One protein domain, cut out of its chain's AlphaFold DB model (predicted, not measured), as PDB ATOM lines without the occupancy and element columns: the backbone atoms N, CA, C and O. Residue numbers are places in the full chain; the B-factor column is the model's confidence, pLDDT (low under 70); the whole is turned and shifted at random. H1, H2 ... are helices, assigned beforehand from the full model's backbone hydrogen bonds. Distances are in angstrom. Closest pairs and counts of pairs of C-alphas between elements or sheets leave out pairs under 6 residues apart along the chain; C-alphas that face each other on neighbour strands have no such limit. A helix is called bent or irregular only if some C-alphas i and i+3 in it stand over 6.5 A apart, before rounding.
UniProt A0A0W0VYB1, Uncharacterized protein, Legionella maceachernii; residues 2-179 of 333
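This is residues 2 to 179 of the 333 residues of an uncharacterized protein of Legionella maceachernii (UniProt A0A0W0VYB1). Four helices, H1, H3, H4 and H7, make a bundle that is only partly aligned, with the long H4 and H7 side by side and running opposite ways. H2 packs on H3 at one side of the bundle, while H5 and the short H6 pack on the first part of H7 at another; the turn at residues 40 to 49 sticks out. The printed part has 178 residues with seven named helices, H1 to H7 in order, and no named strand: the class is all helix. It is compact, with a radius of gyration of the C-alphas of 17.6 A and spans of 48 by 43 by 28 A.

H1, residues 2 to 20, begins at C-alpha 2 (107.760, 141.873, 110.850) and is 26.2 A long. H2 is residues 25 to 41, and H3 is residues 50 to 69, 28.4 A long. H4, residues 77 to 105, is 42.1 A long and begins at C-alpha 77 (116.299, 110.958, 93.700). H5, residues 107 to 127, 31.0 A long, is irregular: C-alphas 108 and 111 are 7.1 A apart. H6 is residues 135 to 140. H7, residues 145 to 179, the longest helix at 50.8 A, ends at C-alpha 179 (125.008, 108.970, 86.984).

In the bundle, H1 touches H3, the same way at a shallow tilt of 34 degrees, only just short of steep; their closest C-alphas, Leu 9 and Ile 58, are 6.4 A apart. H3 and H4 form a helical hairpin at 23 degrees, closest at C-alphas 68 and 83, 6.4 A. H4 touches H7, the hub, opposite ways at a shallow tilt of 20 degrees; their closest C-alphas, Trp 83 and Glu 168, are 5.4 A apart. H1 touches H7 with residues 2 to 6 alone, closest at C-alphas 6 and 153, 4.9 A. H2 and H3 are a helical hairpin at 15 degrees, closest at C-alphas 28 and 67, 6.0 A. H5 touches H7 at a steep tilt of 52 degrees, closest at C-alphas 117 and 151, 7.2 A. H6 touches H7, closest at C-alphas 138 and 148, 5.5 A. H1 and H4 are apart. Every O i to N i+4 pair is within hydrogen-bond range in H1, H2, H3, H4, H6 and H7; in H5, 15 of 17 are.

The two C-alphas farthest apart, those of Gly 143 and Thr 179, are 52.6 A apart. The printed part has no cut, and no link is long. Mean pLDDT of the printed part is 83.0; residues 40 to 48, 106 to 109 and 129 to 144 are under 70.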
ATOM      1  N   PHE A   2     106.472 142.485 111.263       87.56
ATOM      2  CA  PHE A   2     107.760 141.873 110.850       87.56
ATOM      3  C   PHE A   2     108.721 141.540 112.001       87.56
ATOM      4  O   PHE A   2     109.280 140.448 112.021       87.56
ATOM      5  N   ASN A   3     108.843 142.414 113.007       86.62
ATOM      6  CA  ASN A   3     109.648 142.114 114.195       86.62
ATOM      7  C   ASN A   3     109.100 140.912 114.989       86.62
ATOM      8  O   ASN A   3     109.853 140.076 115.482       86.62
ATOM      9  N   GLU A   4     107.773 140.794 115.092       88.62
ATOM     10  CA  GLU A   4     107.123 139.659 115.757       88.62
ATOM     11  C   GLU A   4     107.344 138.365 114.972       88.62
ATOM     12  O   GLU A   4     107.656 137.346 115.578       88.62
ATOM     13  N   LEU A   5     107.249 138.409 113.639       90.31
ATOM     14  CA  LEU A   5     107.545 137.279 112.755       90.31
ATOM     15  C   LEU A   5     109.013 136.846 112.842       90.31
ATOM     16  O   LEU A   5     109.293 135.650 112.869       90.31
ATOM     17  N   TYR A   6     109.943 137.794 112.942       90.31
ATOM     18  CA  TYR A   6     111.364 137.513 113.141       90.31
ATOM     19  C   TYR A   6     111.624 136.779 114.462       90.31
ATOM     20  O   TYR A   6     112.245 135.712 114.481       90.31
ATOM     21  N   HIS A   7     111.090 137.292 115.573       89.62
ATOM     22  CA  HIS A   7     111.193 136.608 116.861       89.62
ATOM     23  C   HIS A   7     110.459 135.264 116.864       89.62
ATOM     24  O   HIS A   7     110.950 134.302 117.455       89.62
ATOM     25  N   TYR A   8     109.317 135.174 116.179       92.06
ATOM     26  CA  TYR A   8     108.571 133.934 116.013       92.06
ATOM     27  C   TYR A   8     109.399 132.873 115.286       92.06
ATOM     28  O   TYR A   8     109.555 131.778 115.819       92.06
ATOM     29  N   LEU A   9     109.998 133.202 114.138       92.19
ATOM     30  CA  LEU A   9     110.872 132.302 113.381       92.19
ATOM     31  C   LEU A   9     112.005 131.766 114.262       92.19
ATOM     32  O   LEU A   9     112.204 130.555 114.349       92.19
ATOM     33  N   ARG A  10     112.697 132.652 114.983       90.75
ATOM     34  CA  ARG A  10     113.812 132.270 115.865       90.75
ATOM     35  C   ARG A  10     113.394 131.380 117.021       90.75
ATOM     36  O   ARG A  10     114.095 130.423 117.353       90.75
ATOM     37  N   ASN A  11     112.274 131.707 117.656       93.25
ATOM     38  CA  ASN A  11     111.756 130.927 118.771       93.25
ATOM     39  C   ASN A  11     111.277 129.555 118.295       93.25
ATOM     40  O   ASN A  11     111.627 128.557 118.920       93.25
ATOM     41  N   MET A  12     110.566 129.497 117.167       92.56
ATOM     42  CA  MET A  12     110.101 128.242 116.579       92.56
ATOM     43  C   MET A  12     111.260 127.350 116.144       92.56
ATOM     44  O   MET A  12     111.212 126.155 116.415       92.56
ATOM     45  N   LYS A  13     112.320 127.911 115.544       92.06
ATOM     46  CA  LYS A  13     113.520 127.145 115.183       92.06
ATOM     47  C   LYS A  13     114.119 126.464 116.417       92.06
ATOM     48  O   LYS A  13     114.217 125.243 116.455       92.06
ATOM     49  N   LYS A  14     114.362 127.223 117.493       91.88
ATOM     50  CA  LYS A  14     114.858 126.678 118.774       91.88
ATOM     51  C   LYS A  14     113.917 125.645 119.397       91.88
ATOM     52  O   LYS A  14     114.372 124.657 119.975       91.88
ATOM     53  N   GLU A  15     112.609 125.889 119.341       94.06
ATOM     54  CA  GLU A  15     111.610 124.964 119.872       94.06
ATOM     55  C   GLU A  15     111.625 123.644 119.102       94.06
ATOM     56  O   GLU A  15     111.643 122.576 119.718       94.06
ATOM     57  N   PHE A  16     111.657 123.703 117.772       93.88
ATOM     58  CA  PHE A  16     111.690 122.521 116.925       93.88
ATOM     59  C   PHE A  16     113.010 121.764 117.044       93.88
ATOM     60  O   PHE A  16     112.963 120.545 117.212       93.88
ATOM     61  N   ASP A  17     114.151 122.452 117.086       90.31
ATOM     62  CA  ASP A  17     115.458 121.830 117.335       90.31
ATOM     63  C   ASP A  17     115.432 121.025 118.637       90.31
ATOM     64  O   ASP A  17     115.859 119.871 118.686       90.31
ATOM     65  N   LYS A  18     114.844 121.591 119.700       93.00
ATOM     66  CA  LYS A  18     114.691 120.907 120.989       93.00
ATOM     67  C   LYS A  18     113.695 119.746 120.920       93.00
ATOM     68  O   LYS A  18     113.980 118.664 121.430       93.00
ATOM     69  N   LYS A  19     112.516 119.968 120.336       92.88
ATOM     70  CA  LYS A  19     111.413 118.995 120.283       92.88
ATOM     71  C   LYS A  19     111.750 117.792 119.403       92.88
ATOM     72  O   LYS A  19     111.362 116.671 119.727       92.88
ATOM     73  N   TYR A  20     112.483 118.017 118.315       93.31
ATOM     74  CA  TYR A  20     112.787 117.014 117.301       93.31
ATOM     75  C   TYR A  20     114.258 116.580 117.275       93.31
ATOM     76  O   TYR A  20     114.614 115.776 116.415       93.31
ATOM     77  N   ALA A  21     115.098 116.988 118.238       90.12
ATOM     78  CA  ALA A  21     116.511 116.588 118.339       90.12
ATOM     79  C   ALA A  21     116.737 115.083 118.088       90.12
ATOM     80  O   ALA A  21     117.561 114.702 117.260       90.12
ATOM     81  N   GLY A  22     115.928 114.217 118.712       88.62
ATOM     82  CA  GLY A  22     115.981 112.754 118.555       88.62
ATOM     83  C   GLY A  22     114.907 112.139 117.648       88.62
ATOM     84  O   GLY A  22     114.770 110.920 117.616       88.62
ATOM     85  N   ALA A  23     114.104 112.944 116.945       91.38
ATOM     86  CA  ALA A  23     112.992 112.436 116.142       91.38
ATOM     87  C   ALA A  23     113.463 111.677 114.892       91.38
ATOM     88  O   ALA A  23     114.466 112.053 114.278       91.38
ATOM     89  N   SER A  24     112.709 110.642 114.506       93.00
ATOM     90  CA  SER A  24     112.865 109.939 113.229       93.00
ATOM     91  C   SER A  24     112.159 110.682 112.089       93.00
ATOM     92  O   SER A  24     111.295 111.530 112.326       93.00
ATOM     93  N   LEU A  25     112.468 110.320 110.839       92.31
ATOM     94  CA  LEU A  25     111.817 110.896 109.653       92.31
ATOM     95  C   LEU A  25     110.294 110.711 109.658       92.31
ATOM     96  O   LEU A  25     109.575 111.639 109.316       92.31
ATOM     97  N   GLN A  26     109.793 109.563 110.125       93.81
ATOM     98  CA  GLN A  26     108.350 109.295 110.224       93.81
ATOM     99  C   GLN A  26     107.646 110.234 111.214       93.81
ATOM    100  O   GLN A  26     106.495 110.621 111.013       93.81
ATOM    101  N   VAL A  27     108.331 110.606 112.301       93.88
ATOM    102  CA  VAL A  27     107.802 111.562 113.282       93.88
ATOM    103  C   VAL A  27     107.726 112.960 112.669       93.88
ATOM    104  O   VAL A  27     106.737 113.657 112.886       93.88
ATOM    105  N   LEU A  28     108.727 113.352 111.877       93.19
ATOM    106  CA  LEU A  28     108.723 114.624 111.153       93.19
ATOM    107  C   LEU A  28     107.675 114.648 110.032       93.19
ATOM    108  O   LEU A  28     106.943 115.623 109.925       93.19
ATOM    109  N   GLU A  29     107.514 113.564 109.271       92.62
ATOM    110  CA  GLU A  29     106.437 113.415 108.278       92.62
ATOM    111  C   GLU A  29     105.056 113.579 108.904       92.62
ATOM    112  O   GLU A  29     104.226 114.320 108.378       92.62
ATOM    113  N   ARG A  30     104.816 112.934 110.050       92.88
ATOM    114  CA  ARG A  30     103.557 113.096 110.779       92.88
ATOM    115  C   ARG A  30     103.387 114.525 111.294       92.88
ATOM    116  O   ARG A  30     102.282 115.043 111.240       92.88
ATOM    117  N   ALA A  31     104.453 115.174 111.761       93.00
ATOM    118  CA  ALA A  31     104.385 116.572 112.184       93.00
ATOM    119  C   ALA A  31     104.025 117.506 111.018       93.00
ATOM    120  O   ALA A  31     103.145 118.345 111.168       93.00
ATOM    121  N   ILE A  32     104.644 117.313 109.849       92.88
ATOM    122  CA  ILE A  32     104.333 118.053 108.616       92.88
ATOM    123  C   ILE A  32     102.882 117.808 108.188       92.88
ATOM    124  O   ILE A  32     102.195 118.738 107.772       92.88
ATOM    125  N   PHE A  33     102.421 116.560 108.261       91.31
ATOM    126  CA  PHE A  33     101.050 116.193 107.922       91.31
ATOM    127  C   PHE A  33     100.037 116.867 108.853       91.31
ATOM    128  O   PHE A  33      99.139 117.547 108.366       91.31
ATOM    129  N   ASN A  34     100.229 116.749 110.168       89.50
ATOM    130  CA  ASN A  34      99.351 117.359 111.164       89.50
ATOM    131  C   ASN A  34      99.309 118.883 111.014       89.50
ATOM    132  O   ASN A  34      98.236 119.469 111.032       89.50
ATOM    133  N   GLU A  35     100.462 119.520 110.788       88.56
ATOM    134  CA  GLU A  35     100.525 120.965 110.562       88.56
ATOM    135  C   GLU A  35      99.661 121.370 109.351       88.56
ATOM    136  O   GLU A  35      98.916 122.346 109.418       88.56
ATOM    137  N   LYS A  36      99.690 120.587 108.261       86.19
ATOM    138  CA  LYS A  36      98.839 120.818 107.079       86.19
ATOM    139  C   LYS A  36      97.348 120.605 107.363       86.19
ATOM    140  O   LYS A  36      96.542 121.383 106.851       86.19
ATOM    141  N   GLU A  37      96.980 119.591 108.148       83.25
ATOM    142  CA  GLU A  37      95.583 119.342 108.547       83.25
ATOM    143  C   GLU A  37      95.032 120.453 109.446       83.25
ATOM    144  O   GLU A  37      93.964 120.990 109.146       83.25
ATOM    145  N   ASP A  38      95.795 120.886 110.453       75.75
ATOM    146  CA  ASP A  38      95.404 121.959 111.377       75.75
ATOM    147  C   ASP A  38      95.061 123.260 110.623       75.75
ATOM    148  O   ASP A  38      94.167 124.018 111.011       75.75
ATOM    149  N   ARG A  39      95.735 123.524 109.492       70.69
ATOM    150  CA  ARG A  39      95.389 124.650 108.612       70.69
ATOM    151  C   ARG A  39      94.132 124.396 107.781       70.69
ATOM    152  O   ARG A  39      93.368 125.337 107.572       70.69
ATOM    153  N   GLY A  40      93.930 123.172 107.298       61.78
ATOM    154  CA  GLY A  40      92.742 122.782 106.533       61.78
ATOM    155  C   GLY A  40      91.443 122.916 107.336       61.78
ATOM    156  O   GLY A  40      90.418 123.296 106.775       61.78
ATOM    157  N   GLU A  41      91.497 122.689 108.649       56.88
ATOM    158  CA  GLU A  41      90.348 122.850 109.555       56.88
ATOM    159  C   GLU A  41      90.087 124.315 109.965       56.88
ATOM    160  O   GLU A  41      88.991 124.657 110.408       56.88
ATOM    161  N   SER A  42      91.066 125.209 109.775       55.69
ATOM    162  CA  SER A  42      91.023 126.607 110.231       55.69
ATOM    163  C   SER A  42      90.517 127.615 109.180       55.69
ATOM    164  O   SER A  42      90.471 128.817 109.469       55.69
ATOM    165  N   THR A  43      90.158 127.200 107.959       50.47
ATOM    166  CA  THR A  43      89.801 128.140 106.877       50.47
ATOM    167  C   THR A  43      88.363 128.652 106.971       50.47
ATOM    168  O   THR A  43      87.471 128.193 106.259       50.47
ATOM    169  N   ASP A  44      88.161 129.670 107.807       52.59
ATOM    170  CA  ASP A  44      87.085 130.649 107.650       52.59
ATOM    171  C   ASP A  44      87.559 131.742 106.662       52.59
ATOM    172  O   ASP A  44      88.487 132.493 106.986       52.59
ATOM    173  N   PRO A  45      86.969 131.861 105.454       51.25
ATOM    174  CA  PRO A  45      87.378 132.846 104.445       51.25
ATOM    175  C   PRO A  45      87.269 134.302 104.918       51.25
ATOM    176  O   PRO A  45      87.878 135.187 104.322       51.25
ATOM    177  N   SER A  46      86.503 134.562 105.984       51.09
ATOM    178  CA  SER A  46      86.314 135.897 106.558       51.09
ATOM    179  C   SER A  46      87.446 136.351 107.499       51.09
ATOM    180  O   SER A  46      87.432 137.494 107.954       51.09
ATOM    181  N   LYS A  47      88.445 135.490 107.767       50.81
ATOM    182  CA  LYS A  47      89.576 135.729 108.689       50.81
ATOM    183  C   LYS A  47      90.946 135.541 108.023       50.81
ATOM    184  O   LYS A  47      91.842 134.919 108.591       50.81
ATOM    185  N   TYR A  48      91.108 136.039 106.799       59.03
ATOM    186  CA  TYR A  48      92.392 135.983 106.096       59.03
ATOM    187  C   TYR A  48      93.391 136.966 106.731       59.03
ATOM    188  O   TYR A  48      93.483 138.123 106.334       59.03
ATOM    189  N   ASP A  49      94.102 136.512 107.763       73.50
ATOM    190  CA  ASP A  49      95.180 137.264 108.408       73.50
ATOM    191  C   ASP A  49      96.533 136.855 107.797       73.50
ATOM    192  O   ASP A  49      96.937 135.681 107.836       73.50
ATOM    193  N   ALA A  50      97.222 137.827 107.195       77.75
ATOM    194  CA  ALA A  50      98.527 137.642 106.568       77.75
ATOM    195  C   ALA A  50      99.584 137.159 107.578       77.75
ATOM    196  O   ALA A  50     100.387 136.281 107.250       77.75
ATOM    197  N   ASP A  51      99.536 137.636 108.827       83.12
ATOM    198  CA  ASP A  51     100.471 137.233 109.884       83.12
ATOM    199  C   ASP A  51     100.308 135.746 110.235       83.12
ATOM    200  O   ASP A  51     101.291 135.006 110.314       83.12
ATOM    201  N   ILE A  52      99.066 135.264 110.351       83.56
ATOM    202  CA  ILE A  52      98.770 133.843 110.605       83.56
ATOM    203  C   ILE A  52      99.279 132.975 109.448       83.56
ATOM    204  O   ILE A  52      99.895 131.927 109.667       83.56
ATOM    205  N   THR A  53      99.063 133.422 108.208       84.50
ATOM    206  CA  THR A  53      99.528 132.706 107.014       84.50
ATOM    207  C   THR A  53     101.054 132.626 106.953       84.50
ATOM    208  O   THR A  53     101.595 131.558 106.652       84.50
ATOM    209  N   LEU A  54     101.756 133.718 107.265       88.50
ATOM    210  CA  LEU A  54     103.218 133.751 107.302       88.50
ATOM    211  C   LEU A  54     103.774 132.875 108.431       88.50
ATOM    212  O   LEU A  54     104.674 132.075 108.178       88.50
ATOM    213  N   LYS A  55     103.198 132.936 109.640       90.88
ATOM    214  CA  LYS A  55     103.582 132.065 110.768       90.88
ATOM    215  C   LYS A  55     103.454 130.588 110.417       90.88
ATOM    216  O   LYS A  55     104.378 129.816 110.667       90.88
ATOM    217  N   TYR A  56     102.354 130.200 109.777       89.44
ATOM    218  CA  TYR A  56     102.172 128.835 109.292       89.44
ATOM    219  C   TYR A  56     103.251 128.422 108.280       89.44
ATOM    220  O   TYR A  56     103.841 127.350 108.410       89.44
ATOM    221  N   ARG A  57     103.531 129.266 107.275       89.81
ATOM    222  CA  ARG A  57     104.559 128.966 106.261       89.81
ATOM    223  C   ARG A  57     105.938 128.808 106.897       89.81
ATOM    224  O   ARG A  57     106.643 127.865 106.561       89.81
ATOM    225  N   ILE A  58     106.277 129.673 107.857       92.56
ATOM    226  CA  ILE A  58     107.515 129.576 108.640       92.56
ATOM    227  C   ILE A  58     107.585 128.228 109.368       92.56
ATOM    228  O   ILE A  58     108.598 127.543 109.264       92.56
ATOM    229  N   ARG A  59     106.516 127.798 110.058       93.12
ATOM    230  CA  ARG A  59     106.500 126.485 110.731       93.12
ATOM    231  C   ARG A  59     106.730 125.333 109.757       93.12
ATOM    232  O   ARG A  59     107.553 124.466 110.039       93.12
ATOM    233  N   LEU A  60     106.034 125.327 108.621       92.62
ATOM    234  CA  LEU A  60     106.209 124.275 107.621       92.62
ATOM    235  C   LEU A  60     107.632 124.220 107.070       92.62
ATOM    236  O   LEU A  60     108.197 123.132 107.005       92.62
ATOM    237  N   ILE A  61     108.209 125.368 106.712       94.69
ATOM    238  CA  ILE A  61     109.574 125.440 106.184       94.69
ATOM    239  C   ILE A  61     110.572 124.904 107.207       94.69
ATOM    240  O   ILE A  61     111.401 124.073 106.853       94.69
ATOM    241  N   LEU A  62     110.446 125.280 108.482       94.56
ATOM    242  CA  LEU A  62     111.326 124.772 109.538       94.56
ATOM    243  C   LEU A  62     111.173 123.252 109.750       94.56
ATOM    244  O   LEU A  62     112.159 122.558 109.990       94.56
ATOM    245  N   LEU A  63     109.956 122.704 109.637       94.56
ATOM    246  CA  LEU A  63     109.742 121.251 109.692       94.56
ATOM    247  C   LEU A  63     110.318 120.530 108.465       94.56
ATOM    248  O   LEU A  63     110.901 119.454 108.611       94.56
ATOM    249  N   HIS A  64     110.160 121.101 107.269       94.06
ATOM    250  CA  HIS A  64     110.748 120.575 106.037       94.06
ATOM    251  C   HIS A  64     112.285 120.645 106.071       94.06
ATOM    252  O   HIS A  64     112.933 119.684 105.657       94.06
ATOM    253  N   GLU A  65     112.870 121.716 106.614       94.00
ATOM    254  CA  GLU A  65     114.315 121.868 106.841       94.00
ATOM    255  C   GLU A  65     114.835 120.756 107.752       94.00
ATOM    256  O   GLU A  65     115.699 119.985 107.337       94.00
ATOM    257  N   LEU A  66     114.217 120.560 108.922       93.75
ATOM    258  CA  LEU A  66     114.575 119.468 109.833       93.75
ATOM    259  C   LEU A  66     114.411 118.086 109.200       93.75
ATOM    260  O   LEU A  66     115.223 117.190 109.438       93.75
ATOM    261  N   TYR A  67     113.359 117.887 108.401       93.75
ATOM    262  CA  TYR A  67     113.180 116.641 107.661       93.75
ATOM    263  C   TYR A  67     114.351 116.410 106.709       93.75
ATOM    264  O   TYR A  67     114.927 115.323 106.710       93.75
ATOM    265  N   CYS A  68     114.736 117.435 105.946       92.56
ATOM    266  CA  CYS A  68     115.825 117.345 104.986       92.56
ATOM    267  C   CYS A  68     117.183 117.118 105.653       92.56
ATOM    268  O   CYS A  68     117.956 116.278 105.195       92.56
ATOM    269  N   GLU A  69     117.456 117.791 106.767       90.69
ATOM    270  CA  GLU A  69     118.691 117.618 107.533       90.69
ATOM    271  C   GLU A  69     118.840 116.217 108.130       90.69
ATOM    272  O   GLU A  69     119.959 115.708 108.224       90.69
ATOM    273  N   LYS A  70     117.725 115.581 108.507       90.69
ATOM    274  CA  LYS A  70     117.703 114.221 109.059       90.69
ATOM    275  C   LYS A  70     117.644 113.115 108.013       90.69
ATOM    276  O   LYS A  70     117.687 111.938 108.389       90.69
ATOM    277  N   MET A  71     117.506 113.447 106.730       90.00
ATOM    278  CA  MET A  71     117.575 112.432 105.684       90.00
ATOM    279  C   MET A  71     118.953 111.750 105.703       90.00
ATOM    280  O   MET A  71     119.951 112.383 106.058       90.00
ATOM    281  N   PRO A  72     119.038 110.456 105.335       85.00
ATOM    282  CA  PRO A  72     120.316 109.770 105.218       85.00
ATOM    283  C   PRO A  72     121.274 110.540 104.306       85.00
ATOM    284  O   PRO A  72     120.851 111.158 103.331       85.00
ATOM    285  N   SER A  73     122.574 110.442 104.584       80.00
ATOM    286  CA  SER A  73     123.621 111.069 103.766       80.00
ATOM    287  C   SER A  73     123.709 110.502 102.345       80.00
ATOM    288  O   SER A  73     124.401 111.059 101.500       80.00
ATOM    289  N   GLU A  74     123.050 109.373 102.079       84.69
ATOM    290  CA  GLU A  74     122.953 108.808 100.741       84.69
ATOM    291  C   GLU A  74     122.032 109.669  99.867       84.69
ATOM    292  O   GLU A  74     120.828 109.793 100.110       84.69
ATOM    293  N   VAL A  75     122.610 110.263  98.823       85.12
ATOM    294  CA  VAL A  75     121.868 111.100  97.882       85.12
ATOM    295  C   VAL A  75     121.028 110.210  96.971       85.12
ATOM    296  O   VAL A  75     121.537 109.488  96.116       85.12
ATOM    297  N   THR A  76     119.711 110.284  97.138       87.00
ATOM    298  CA  THR A  76     118.731 109.574  96.317       87.00
ATOM    299  C   THR A  76     117.914 110.572  95.506       87.00
ATOM    300  O   THR A  76     117.810 111.751  95.841       87.00
ATOM    301  N   ARG A  77     117.232 110.103  94.454       86.19
ATOM    302  CA  ARG A  77     116.299 110.958  93.700       86.19
ATOM    303  C   ARG A  77     115.206 111.555  94.601       86.19
ATOM    304  O   ARG A  77     114.777 112.683  94.369       86.19
ATOM    305  N   ASN A  78     114.776 110.822  95.627       88.19
ATOM    306  CA  ASN A  78     113.783 111.308  96.580       88.19
ATOM    307  C   ASN A  78     114.352 112.403  97.487       88.19
ATOM    308  O   ASN A  78     113.669 113.404  97.691       88.19
ATOM    309  N   SER A  79     115.584 112.257  97.987       88.31
ATOM    310  CA  SER A  79     116.190 113.300  98.821       88.31
ATOM    311  C   SER A  79     116.459 114.577  98.026       88.31
ATOM    312  O   SER A  79     116.131 115.657  98.508       88.31
ATOM    313  N   LEU A  80     116.919 114.473  96.774       90.00
ATOM    314  CA  LEU A  80     117.054 115.629  95.875       90.00
ATOM    315  C   LEU A  80     115.724 116.347  95.649       90.00
ATOM    316  O   LEU A  80     115.661 117.573  95.686       90.00
ATOM    317  N   LYS A  81     114.643 115.585  95.444       92.06
ATOM    318  CA  LYS A  81     113.306 116.161  95.291       92.06
ATOM    319  C   LYS A  81     112.893 116.939  96.542       92.06
ATOM    320  O   LYS A  81     112.349 118.025  96.416       92.06
ATOM    321  N   LYS A  82     113.163 116.398  97.731       92.81
ATOM    322  CA  LYS A  82     112.821 117.039  99.006       92.81
ATOM    323  C   LYS A  82     113.617 118.318  99.251       92.81
ATOM    324  O   LYS A  82     113.025 119.320  99.632       92.81
ATOM    325  N   TRP A  83     114.915 118.310  98.948       93.56
ATOM    326  CA  TRP A  83     115.741 119.518  98.986       93.56
ATOM    327  C   TRP A  83     115.249 120.594  98.012       93.56
ATOM    328  O   TRP A  83     115.199 121.762  98.380       93.56
ATOM    329  N   ARG A  84     114.816 120.206  96.805       91.62
ATOM    330  CA  ARG A  84     114.227 121.139  95.833       91.62
ATOM    331  C   ARG A  84     112.874 121.692  96.281       91.62
ATOM    332  O   ARG A  84     112.652 122.886  96.156       91.62
ATOM    333  N   GLU A  85     111.993 120.845  96.815       93.50
ATOM    334  CA  GLU A  85     110.710 121.279  97.394       93.50
ATOM    335  C   GLU A  85     110.952 122.326  98.505       93.50
ATOM    336  O   GLU A  85     110.269 123.343  98.549       93.50
ATOM    337  N   LEU A  86     111.976 122.132  99.346       94.69
ATOM    338  CA  LEU A  86     112.359 123.096 100.382       94.69
ATOM    339  C   LEU A  86     112.932 124.408  99.808       94.69
ATOM    340  O   LEU A  86     112.609 125.478 100.319       94.69
ATOM    341  N   GLU A  87     113.768 124.345  98.767       93.50
ATOM    342  CA  GLU A  87     114.276 125.533  98.056       93.50
ATOM    343  C   GLU A  87     113.115 126.365  97.478       93.50
ATOM    344  O   GLU A  87     113.071 127.587  97.637       93.50
ATOM    345  N   GLU A  88     112.142 125.701  96.850       93.12
ATOM    346  CA  GLU A  88     110.937 126.335  96.306       93.12
ATOM    347  C   GLU A  88     110.082 126.972  97.414       93.12
ATOM    348  O   GLU A  88     109.682 128.131  97.279       93.12
ATOM    349  N   ASP A  89     109.871 126.272  98.537       93.19
ATOM    350  CA  ASP A  89     109.130 126.799  99.691       93.19
ATOM    351  C   ASP A  89     109.787 128.078 100.251       93.19
ATOM    352  O   ASP A  89     109.101 129.066 100.541       93.19
ATOM    353  N   TYR A  90     111.119 128.089 100.374       94.44
ATOM    354  CA  TYR A  90     111.886 129.260 100.802       94.44
ATOM    355  C   TYR A  90     111.762 130.425  99.809       94.44
ATOM    356  O   TYR A  90     111.478 131.556 100.217       94.44
ATOM    357  N   ALA A  91     111.914 130.161  98.508       91.88
ATOM    358  CA  ALA A  91     111.774 131.177  97.467       91.88
ATOM    359  C   ALA A  91     110.362 131.787  97.435       91.88
ATOM    360  O   ALA A  91     110.195 132.988  97.206       91.88
ATOM    361  N   ASP A  92     109.332 130.982  97.687       91.88
ATOM    362  CA  ASP A  92     107.956 131.462  97.764       91.88
ATOM    363  C   ASP A  92     107.677 132.247  99.050       91.88
ATOM    364  O   ASP A  92     106.909 133.219  99.018       91.88
ATOM    365  N   LEU A  93     108.320 131.899 100.170       92.81
ATOM    366  CA  LEU A  93     108.283 132.720 101.382       92.81
ATOM    367  C   LEU A  93     108.939 134.087 101.146       92.81
ATOM    368  O   LEU A  93     108.334 135.093 101.511       92.81
ATOM    369  N   GLU A  94     110.103 134.148 100.491       92.75
ATOM    370  CA  GLU A  94     110.757 135.419 100.132       92.75
ATOM    371  C   GLU A  94     109.832 136.324  99.314       92.75
ATOM    372  O   GLU A  94     109.607 137.474  99.690       92.75
ATOM    373  N   LYS A  95     109.238 135.795  98.234       91.19
ATOM    374  CA  LYS A  95     108.296 136.555  97.392       91.19
ATOM    375  C   LYS A  95     107.104 137.066  98.194       91.19
ATOM    376  O   LYS A  95     106.688 138.208  98.019       91.19
ATOM    377  N   THR A  96     106.555 136.222  99.068       89.81
ATOM    378  CA  THR A  96     105.394 136.582  99.890       89.81
ATOM    379  C   THR A  96     105.760 137.685 100.880       89.81
ATOM    380  O   THR A  96     105.016 138.647 101.014       89.81
ATOM    381  N   LEU A  97     106.924 137.598 101.529       90.38
ATOM    382  CA  LEU A  97     107.399 138.639 102.440       90.38
ATOM    383  C   LEU A  97     107.606 139.979 101.728       90.38
ATOM    384  O   LEU A  97     107.205 141.003 102.275       90.38
ATOM    385  N   CYS A  98     108.187 139.979 100.523       88.94
ATOM    386  CA  CYS A  98     108.322 141.196  99.719       88.94
ATOM    387  C   CYS A  98     106.954 141.803  99.392       88.94
ATOM    388  O   CYS A  98     106.739 142.982  99.649       88.94
ATOM    389  N   HIS A  99     106.010 140.989  98.915       88.44
ATOM    390  CA  HIS A  99     104.669 141.453  98.563       88.44
ATOM    391  C   HIS A  99     103.917 142.069  99.755       88.44
ATOM    392  O   HIS A  99     103.293 143.128  99.639       88.44
ATOM    393  N   GLU A 100     103.998 141.435 100.925       86.94
ATOM    394  CA  GLU A 100     103.385 141.954 102.153       86.94
ATOM    395  C   GLU A 100     104.070 143.247 102.619       86.94
ATOM    396  O   GLU A 100     103.406 144.182 103.069       86.94
ATOM    397  N   ALA A 101     105.395 143.349 102.473       86.69
ATOM    398  CA  ALA A 101     106.129 144.571 102.792       86.69
ATOM    399  C   ALA A 101     105.737 145.732 101.869       86.69
ATOM    400  O   ALA A 101     105.471 146.826 102.363       86.69
ATOM    401  N   GLU A 102     105.627 145.493 100.562       85.94
ATOM    402  CA  GLU A 102     105.160 146.479  99.575       85.94
ATOM    403  C   GLU A 102     103.734 146.954  99.893       85.94
ATOM    404  O   GLU A 102     103.450 148.154  99.887       85.94
ATOM    405  N   THR A 103     102.853 146.023 100.271       85.00
ATOM    406  CA  THR A 103     101.459 146.320 100.632       85.00
ATOM    407  C   THR A 103     101.358 147.176 101.898       85.00
ATOM    408  O   THR A 103     100.580 148.129 101.943       85.00
ATOM    409  N   ILE A 104     102.157 146.874 102.927       82.06
ATOM    410  CA  ILE A 104     102.141 147.591 104.213       82.06
ATOM    411  C   ILE A 104     102.800 148.972 104.109       82.06
ATOM    412  O   ILE A 104     102.369 149.914 104.778       82.06
ATOM    413  N   LEU A 105     103.862 149.099 103.313       74.88
ATOM    414  CA  LEU A 105     104.650 150.327 103.218       74.88
ATOM    415  C   LEU A 105     104.090 151.327 102.178       74.88
ATOM    416  O   LEU A 105     104.405 152.516 102.264       74.88
ATOM    417  N   GLY A 106     103.217 150.883 101.262       67.00
ATOM    418  CA  GLY A 106     102.516 151.716 100.272       67.00
ATOM    419  C   GLY A 106     103.360 152.060  99.033       67.00
ATOM    420  O   GLY A 106     104.583 152.089  99.096       67.00
ATOM    421  N   GLY A 107     102.725 152.349  97.889       58.47
ATOM    422  CA  GLY A 107     103.377 152.376  96.561       58.47
ATOM    423  C   GLY A 107     104.586 153.313  96.360       58.47
ATOM    424  O   GLY A 107     105.444 153.008  95.545       58.47
ATOM    425  N   GLU A 108     104.733 154.409  97.117       57.84
ATOM    426  CA  GLU A 108     105.944 155.265  97.053       57.84
ATOM    427  C   GLU A 108     107.181 154.621  97.718       57.84
ATOM    428  O   GLU A 108     108.302 155.111  97.588       57.84
ATOM    429  N   SER A 109     106.993 153.519  98.448       64.94
ATOM    430  CA  SER A 109     108.044 152.819  99.188       64.94
ATOM    431  C   SER A 109     108.649 151.623  98.449       64.94
ATOM    432  O   SER A 109     109.664 151.106  98.910       64.94
ATOM    433  N   GLU A 110     108.084 151.205  97.311       74.00
ATOM    434  CA  GLU A 110     108.520 150.013  96.569       74.00
ATOM    435  C   GLU A 110     109.961 150.168  96.060       74.00
ATOM    436  O   GLU A 110     110.825 149.352  96.377       74.00
ATOM    437  N   ASP A 111     110.274 151.285  95.394       78.19
ATOM    438  CA  ASP A 111     111.637 151.586  94.932       78.19
ATOM    439  C   ASP A 111     112.640 151.662  96.093       78.19
ATOM    440  O   ASP A 111     113.786 151.213  95.983       78.19
ATOM    441  N   THR A 112     112.202 152.200  97.238       80.88
ATOM    442  CA  THR A 112     113.036 152.291  98.443       80.88
ATOM    443  C   THR A 112     113.307 150.897  99.005       80.88
ATOM    444  O   THR A 112     114.464 150.553  99.241       80.88
ATOM    445  N   LEU A 113     112.271 150.069  99.150       82.50
ATOM    446  CA  LEU A 113     112.359 148.696  99.641       82.50
ATOM    447  C   LEU A 113     113.270 147.844  98.753       82.50
ATOM    448  O   LEU A 113     114.185 147.196  99.256       82.50
ATOM    449  N   GLN A 114     113.078 147.901  97.435       85.12
ATOM    450  CA  GLN A 114     113.904 147.179  96.469       85.12
ATOM    451  C   GLN A 114     115.369 147.641  96.521       85.12
ATOM    452  O   GLN A 114     116.287 146.825  96.407       85.12
ATOM    453  N   SER A 115     115.620 148.936  96.741       84.75
ATOM    454  CA  SER A 115     116.985 149.445  96.928       84.75
ATOM    455  C   SER A 115     117.642 148.915  98.209       84.75
ATOM    456  O   SER A 115     118.819 148.549  98.179       84.75
ATOM    457  N   GLU A 116     116.891 148.807  99.307       83.31
ATOM    458  CA  GLU A 116     117.386 148.271 100.576       83.31
ATOM    459  C   GLU A 116     117.607 146.755 100.516       83.31
ATOM    460  O   GLU A 116     118.625 146.266 101.005       83.31
ATOM    461  N   ILE A 117     116.728 146.014  99.832       85.75
ATOM    462  CA  ILE A 117     116.924 144.584  99.552       85.75
ATOM    463  C   ILE A 117     118.236 144.378  98.786       85.75
ATOM    464  O   ILE A 117     119.054 143.556  99.191       85.75
ATOM    465  N   ARG A 118     118.506 145.173  97.740       86.00
ATOM    466  CA  ARG A 118     119.772 145.080  96.986       86.00
ATOM    467  C   ARG A 118     121.000 145.368  97.851       86.00
ATOM    468  O   ARG A 118     122.028 144.712  97.688       86.00
ATOM    469  N   LYS A 119     120.922 146.338  98.770       83.88
ATOM    470  CA  LYS A 119     122.013 146.622  99.721       83.88
ATOM    471  C   LYS A 119     122.234 145.452 100.678       83.88
ATOM    472  O   LYS A 119     123.384 145.088 100.928       83.88
ATOM    473  N   LEU A 120     121.157 144.847 101.177       83.25
ATOM    474  CA  LEU A 120     121.217 143.664 102.029       83.25
ATOM    475  C   LEU A 120     121.818 142.465 101.285       83.25
ATOM    476  O   LEU A 120     122.698 141.797 101.819       83.25
ATOM    477  N   GLU A 121     121.411 142.217 100.042       83.50
ATOM    478  CA  GLU A 121     121.977 141.151  99.208       83.50
ATOM    479  C   GLU A 121     123.477 141.360  98.958       83.50
ATOM    480  O   GLU A 121     124.262 140.423  99.108       83.50
ATOM    481  N   ALA A 122     123.898 142.594  98.662       81.81
ATOM    482  CA  ALA A 122     125.314 142.941  98.529       81.81
ATOM    483  C   ALA A 122     126.089 142.742  99.845       81.81
ATOM    484  O   ALA A 122     127.246 142.312  99.840       81.81
ATOM    485  N   TYR A 123     125.458 143.029 100.987       79.00
ATOM    486  CA  TYR A 123     126.039 142.784 102.304       79.00
ATOM    487  C   TYR A 123     126.200 141.285 102.594       79.00
ATOM    488  O   TYR A 123     127.281 140.863 103.017       79.00
ATOM    489  N   ILE A 124     125.168 140.476 102.330       78.88
ATOM    490  CA  ILE A 124     125.220 139.014 102.474       78.88
ATOM    491  C   ILE A 124     126.331 138.456 101.581       78.88
ATOM    492  O   ILE A 124     127.192 137.735 102.068       78.88
ATOM    493  N   GLN A 125     126.408 138.891 100.323       78.25
ATOM    494  CA  GLN A 125     127.487 138.509  99.411       78.25
ATOM    495  C   GLN A 125     128.888 138.852  99.950       78.25
ATOM    496  O   GLN A 125     129.836 138.091  99.766       78.25
ATOM    497  N   LYS A 126     129.048 139.996 100.619       76.81
ATOM    498  CA  LYS A 126     130.340 140.395 101.188       76.81
ATOM    499  C   LYS A 126     130.719 139.581 102.426       76.81
ATOM    500  O   LYS A 126     131.906 139.376 102.668       76.81
ATOM    501  N   THR A 127     129.739 139.191 103.235       72.00
ATOM    502  CA  THR A 127     129.963 138.643 104.583       72.00
ATOM    503  C   THR A 127     129.714 137.140 104.703       72.00
ATOM    504  O   THR A 127     130.155 136.537 105.677       72.00
ATOM    505  N   GLY A 128     129.088 136.526 103.699       70.75
ATOM    506  CA  GLY A 128     128.750 135.108 103.666       70.75
ATOM    507  C   GLY A 128     127.604 134.725 104.609       70.75
ATOM    508  O   GLY A 128     126.888 135.572 105.148       70.75
ATOM    509  N   LEU A 129     127.428 133.415 104.815       65.25
ATOM    510  CA  LEU A 129     126.377 132.854 105.683       65.25
ATOM    511  C   LEU A 129     126.677 132.990 107.187       65.25
ATOM    512  O   LEU A 129     125.756 132.928 107.995       65.25
ATOM    513  N   GLU A 130     127.939 133.205 107.569       61.72
ATOM    514  CA  GLU A 130     128.387 133.266 108.975       61.72
ATOM    515  C   GLU A 130     128.311 134.671 109.594       61.72
ATOM    516  O   GLU A 130     128.744 134.899 110.725       61.72
ATOM    517  N   ALA A 131     127.787 135.651 108.858       58.16
ATOM    518  CA  ALA A 131     127.777 137.036 109.293       58.16
ATOM    519  C   ALA A 131     126.940 137.227 110.571       58.16
ATOM    520  O   ALA A 131     125.704 137.205 110.536       58.16
ATOM    521  N   ASN A 132     127.632 137.471 111.692       54.44
ATOM    522  CA  ASN A 132     127.021 137.877 112.954       54.44
ATOM    523  C   ASN A 132     126.082 139.060 112.711       54.44
ATOM    524  O   ASN A 132     126.486 140.083 112.155       54.44
ATOM    525  N   GLU A 133     124.836 138.919 113.154       53.62
ATOM    526  CA  GLU A 133     123.853 139.996 113.180       53.62
ATOM    527  C   GLU A 133     124.314 141.095 114.131       53.62
ATOM    528  O   GLU A 133     123.920 141.160 115.294       53.62
ATOM    529  N   LYS A 134     125.181 141.982 113.657       53.00
ATOM    530  CA  LYS A 134     125.346 143.257 114.332       53.00
ATOM    531  C   LYS A 134     124.104 144.079 114.022       53.00
ATOM    532  O   LYS A 134     123.874 144.448 112.871       53.00
ATOM    533  N   GLU A 135     123.308 144.349 115.055       50.81
ATOM    534  CA  GLU A 135     122.129 145.226 115.003       50.81
ATOM    535  C   GLU A 135     122.439 146.588 114.350       50.81
ATOM    536  O   GLU A 135     121.560 147.179 113.727       50.81
ATOM    537  N   GLU A 136     123.703 147.023 114.412       49.38
ATOM    538  CA  GLU A 136     124.246 148.245 113.803       49.38
ATOM    539  C   GLU A 136     123.977 148.347 112.285       49.38
ATOM    540  O   GLU A 136     123.641 149.422 111.799       49.38
ATOM    541  N   ILE A 137     124.013 147.244 111.526       54.44
ATOM    542  CA  ILE A 137     123.822 147.287 110.058       54.44
ATOM    543  C   ILE A 137     122.371 147.608 109.690       54.44
ATOM    544  O   ILE A 137     122.107 148.341 108.741       54.44
ATOM    545  N   TYR A 138     121.415 147.095 110.464       54.19
ATOM    546  CA  TYR A 138     119.991 147.333 110.224       54.19
ATOM    547  C   TYR A 138     119.531 148.709 110.727       54.19
ATOM    548  O   TYR A 138     118.458 149.164 110.328       54.19
ATOM    549  N   GLN A 139     120.322 149.359 111.590       52.38
ATOM    550  CA  GLN A 139     120.123 150.751 112.004       52.38
ATOM    551  C   GLN A 139     120.686 151.739 110.969       52.38
ATOM    552  O   GLN A 139     120.045 152.755 110.707       52.38
ATOM    553  N   ASP A 140     121.807 151.408 110.318       50.25
ATOM    554  CA  ASP A 140     122.398 152.229 109.246       50.25
ATOM    555  C   ASP A 140     121.629 152.146 107.909       50.25
ATOM    556  O   ASP A 140     121.674 153.081 107.108       50.25
ATOM    557  N   LEU A 141     120.897 151.052 107.656       54.00
ATOM    558  CA  LEU A 141     120.157 150.826 106.403       54.00
ATOM    559  C   LEU A 141     118.755 151.471 106.369       54.00
ATOM    560  O   LEU A 141     118.178 151.624 105.299       54.00
ATOM    561  N   SER A 142     118.177 151.899 107.499       51.84
ATOM    562  CA  SER A 142     116.865 152.566 107.494       51.84
ATOM    563  C   SER A 142     116.572 153.312 108.798       51.84
ATOM    564  O   SER A 142     116.436 152.704 109.856       51.84
ATOM    565  N   GLY A 143     116.315 154.622 108.704       51.09
ATOM    566  CA  GLY A 143     115.802 155.436 109.816       51.09
ATOM    567  C   GLY A 143     114.337 155.161 110.206       51.09
ATOM    568  O   GLY A 143     113.832 155.782 111.139       51.09
ATOM    569  N   LYS A 144     113.630 154.256 109.503       61.34
ATOM    570  CA  LYS A 144     112.251 153.823 109.809       61.34
ATOM    571  C   LYS A 144     112.254 152.404 110.394       61.34
ATOM    572  O   LYS A 144     112.797 151.483 109.782       61.34
ATOM    573  N   SER A 145     111.600 152.217 111.543       71.44
ATOM    574  CA  SER A 145     111.590 150.943 112.285       71.44
ATOM    575  C   SER A 145     111.010 149.769 111.486       71.44
ATOM    576  O   SER A 145     111.576 148.683 111.512       71.44
ATOM    577  N   SER A 146     109.950 149.984 110.703       77.75
ATOM    578  CA  SER A 146     109.258 148.910 109.971       77.75
ATOM    579  C   SER A 146     110.082 148.272 108.844       77.75
ATOM    580  O   SER A 146     110.027 147.058 108.668       77.75
ATOM    581  N   ILE A 147     110.858 149.067 108.096       81.62
ATOM    582  CA  ILE A 147     111.745 148.565 107.029       81.62
ATOM    583  C   ILE A 147     112.918 147.800 107.647       81.62
ATOM    584  O   ILE A 147     113.269 146.727 107.168       81.62
ATOM    585  N   SER A 148     113.484 148.311 108.744       81.12
ATOM    586  CA  SER A 148     114.550 147.621 109.482       81.12
ATOM    587  C   SER A 148     114.084 146.244 109.979       81.12
ATOM    588  O   SER A 148     114.779 145.246 109.793       81.12
ATOM    589  N   ASP A 149     112.869 146.167 110.532       84.06
ATOM    590  CA  ASP A 149     112.273 144.916 111.004       84.06
ATOM    591  C   ASP A 149     112.011 143.913 109.867       84.06
ATOM    592  O   ASP A 149     112.251 142.715 110.035       84.06
ATOM    593  N   PHE A 150     111.559 144.390 108.700       88.44
ATOM    594  CA  PHE A 150     111.434 143.564 107.495       88.44
ATOM    595  C   PHE A 150     112.793 143.017 107.043       88.44
ATOM    596  O   PHE A 150     112.921 141.813 106.839       88.44
ATOM    597  N   LEU A 151     113.814 143.874 106.928       86.69
ATOM    598  CA  LEU A 151     115.141 143.475 106.451       86.69
ATOM    599  C   LEU A 151     115.786 142.420 107.358       86.69
ATOM    600  O   LEU A 151     116.447 141.522 106.844       86.69
ATOM    601  N   LYS A 152     115.558 142.473 108.677       86.88
ATOM    602  CA  LYS A 152     116.013 141.432 109.619       86.88
ATOM    603  C   LYS A 152     115.372 140.074 109.331       86.88
ATOM    604  O   LYS A 152     116.074 139.073 109.220       86.88
ATOM    605  N   LEU A 153     114.044 140.038 109.190       89.69
ATOM    606  CA  LEU A 153     113.321 138.809 108.854       89.69
ATOM    607  C   LEU A 153     113.743 138.273 107.482       89.69
ATOM    608  O   LEU A 153     114.021 137.084 107.339       89.69
ATOM    609  N   PHE A 154     113.807 139.157 106.485       90.25
ATOM    610  CA  PHE A 154     114.170 138.803 105.121       90.25
ATOM    611  C   PHE A 154     115.597 138.255 105.044       90.25
ATOM    612  O   PHE A 154     115.819 137.257 104.370       90.25
ATOM    613  N   ALA A 155     116.548 138.839 105.779       87.62
ATOM    614  CA  ALA A 155     117.919 138.341 105.846       87.62
ATOM    615  C   ALA A 155     117.991 136.898 106.362       87.62
ATOM    616  O   ALA A 155     118.697 136.077 105.777       87.62
ATOM    617  N   GLU A 156     117.251 136.572 107.424       88.38
ATOM    618  CA  GLU A 156     117.240 135.224 108.002       88.38
ATOM    619  C   GLU A 156     116.639 134.197 107.029       88.38
ATOM    620  O   GLU A 156     117.225 133.139 106.792       88.38
ATOM    621  N   VAL A 157     115.514 134.538 106.389       91.38
ATOM    622  CA  VAL A 157     114.878 133.687 105.367       91.38
ATOM    623  C   VAL A 157     115.796 133.509 104.156       91.38
ATOM    624  O   VAL A 157     115.979 132.385 103.689       91.38
ATOM    625  N   LYS A 158     116.438 134.588 103.694       90.06
ATOM    626  CA  LYS A 158     117.367 134.570 102.557       90.06
ATOM    627  C   LYS A 158     118.584 133.691 102.825       90.06
ATOM    628  O   LYS A 158     119.016 132.951 101.947       90.06
ATOM    629  N   ARG A 159     119.143 133.746 104.038       87.50
ATOM    630  CA  ARG A 159     120.254 132.873 104.452       87.50
ATOM    631  C   ARG A 159     119.838 131.406 104.473       87.50
ATOM    632  O   ARG A 159     120.592 130.573 103.972       87.50
ATOM    633  N   GLY A 160     118.648 131.108 104.999       88.56
ATOM    634  CA  GLY A 160     118.062 129.767 104.952       88.56
ATOM    635  C   GLY A 160     117.951 129.255 103.518       88.56
ATOM    636  O   GLY A 160     118.511 128.206 103.199       88.56
ATOM    637  N   ASN A 161     117.348 130.052 102.630       91.56
ATOM    638  CA  ASN A 161     117.231 129.729 101.211       91.56
ATOM    639  C   ASN A 161     118.597 129.454 100.563       91.56
ATOM    640  O   ASN A 161     118.807 128.396  99.984       91.56
ATOM    641  N   LEU A 162     119.570 130.354 100.734       88.81
ATOM    642  CA  LEU A 162     120.913 130.189 100.169       88.81
ATOM    643  C   LEU A 162     121.619 128.923 100.674       88.81
ATOM    644  O   LEU A 162     122.272 128.236  99.887       88.81
ATOM    645  N   SER A 163     121.481 128.598 101.962       89.38
ATOM    646  CA  SER A 163     122.035 127.371 102.545       89.38
ATOM    647  C   SER A 163     121.401 126.116 101.932       89.38
ATOM    648  O   SER A 163     122.103 125.168 101.572       89.38
ATOM    649  N   VAL A 164     120.076 126.121 101.772       91.38
ATOM    650  CA  VAL A 164     119.310 125.038 101.141       91.38
ATOM    651  C   VAL A 164     119.691 124.891  99.666       91.38
ATOM    652  O   VAL A 164     120.042 123.789  99.249       91.38
ATOM    653  N   SER A 165     119.709 125.981  98.893       90.31
ATOM    654  CA  SER A 165     120.125 125.996  97.483       90.31
ATOM    655  C   SER A 165     121.548 125.473  97.294       90.31
ATOM    656  O   SER A 165     121.826 124.719  96.358       90.31
ATOM    657  N   LEU A 166     122.479 125.852  98.176       89.94
ATOM    658  CA  LEU A 166     123.861 125.379  98.113       89.94
ATOM    659  C   LEU A 166     123.924 123.859  98.297       89.94
ATOM    660  O   LEU A 166     124.566 123.167  97.506       89.94
ATOM    661  N   ARG A 167     123.220 123.337  99.306       89.62
ATOM    662  CA  ARG A 167     123.191 121.902  99.596       89.62
ATOM    663  C   ARG A 167     122.461 121.102  98.516       89.62
ATOM    664  O   ARG A 167     123.026 120.126  98.031       89.62
ATOM    665  N   GLU A 168     121.275 121.540  98.081       92.06
ATOM    666  CA  GLU A 168     120.516 120.907  96.985       92.06
ATOM    667  C   GLU A 168     121.369 120.802  95.728       92.06
ATOM    668  O   GLU A 168     121.479 119.728  95.134       92.06
ATOM    669  N   SER A 169     121.998 121.910  95.341       90.88
ATOM    670  CA  SER A 169     122.756 121.965  94.100       90.88
ATOM    671  C   SER A 169     124.026 121.120  94.180       90.88
ATOM    672  O   SER A 169     124.353 120.448  93.204       90.88
ATOM    673  N   GLN A 170     124.698 121.074  95.336       91.19
ATOM    674  CA  GLN A 170     125.857 120.207  95.550       91.19
ATOM    675  C   GLN A 170     125.479 118.721  95.493       91.19
ATOM    676  O   GLN A 170     126.128 117.946  94.787       91.19
ATOM    677  N   ASP A 171     124.414 118.323  96.189       90.12
ATOM    678  CA  ASP A 171     123.920 116.944  96.167       90.12
ATOM    679  C   ASP A 171     123.474 116.555  94.748       90.12
ATOM    680  O   ASP A 171     123.778 115.459  94.268       90.12
ATOM    681  N   CYS A 172     122.818 117.475  94.032       91.88
ATOM    682  CA  CYS A 172     122.396 117.281  92.648       91.88
ATOM    683  C   CYS A 172     123.598 117.087  91.711       91.88
ATOM    684  O   CYS A 172     123.597 116.157  90.902       91.88
ATOM    685  N   ILE A 173     124.649 117.902  91.857       92.62
ATOM    686  CA  ILE A 173     125.906 117.764  91.107       92.62
ATOM    687  C   ILE A 173     126.542 116.402  91.376       92.62
ATOM    688  O   ILE A 173     126.903 115.709  90.424       92.62
ATOM    689  N   ASN A 174     126.659 116.002  92.643       91.69
ATOM    690  CA  ASN A 174     127.269 114.729  93.024       91.69
ATOM    691  C   ASN A 174     126.510 113.546  92.399       91.69
ATOM    692  O   ASN A 174     127.110 112.694  91.741       91.69
ATOM    693  N   PHE A 175     125.180 113.533  92.530       92.75
ATOM    694  CA  PHE A 175     124.319 112.489  91.972       92.75
ATOM    695  C   PHE A 175     124.384 112.419  90.440       92.75
ATOM    696  O   PHE A 175     124.509 111.335  89.860       92.75
ATOM    697  N   LEU A 176     124.304 113.568  89.762       93.19
ATOM    698  CA  LEU A 176     124.334 113.628  88.300       93.19
ATOM    699  C   LEU A 176     125.715 113.289  87.739       93.19
ATOM    700  O   LEU A 176     125.791 112.649  86.694       93.19
ATOM    701  N   THR A 177     126.794 113.652  88.436       93.38
ATOM    702  CA  THR A 177     128.162 113.279  88.051       93.38
ATOM    703  C   THR A 177     128.324 111.760  88.075       93.38
ATOM    704  O   THR A 177     128.647 111.173  87.044       93.38
ATOM    705  N   GLN A 178     127.963 111.107  89.185       93.38
ATOM    706  CA  GLN A 178     128.006 109.643  89.300       93.38
ATOM    707  C   GLN A 178     127.114 108.948  88.261       93.38
ATOM    708  O   GLN A 178     127.482 107.927  87.678       93.38
ATOM    709  N   THR A 179     125.929 109.507  87.996       93.50
ATOM    710  CA  THR A 179     125.008 108.970  86.984       93.50
ATOM    711  C   THR A 179     125.602 109.077  85.577       93.50
ATOM    712  O   THR A 179     125.524 108.119  84.806       93.50
TER     713      THR A 179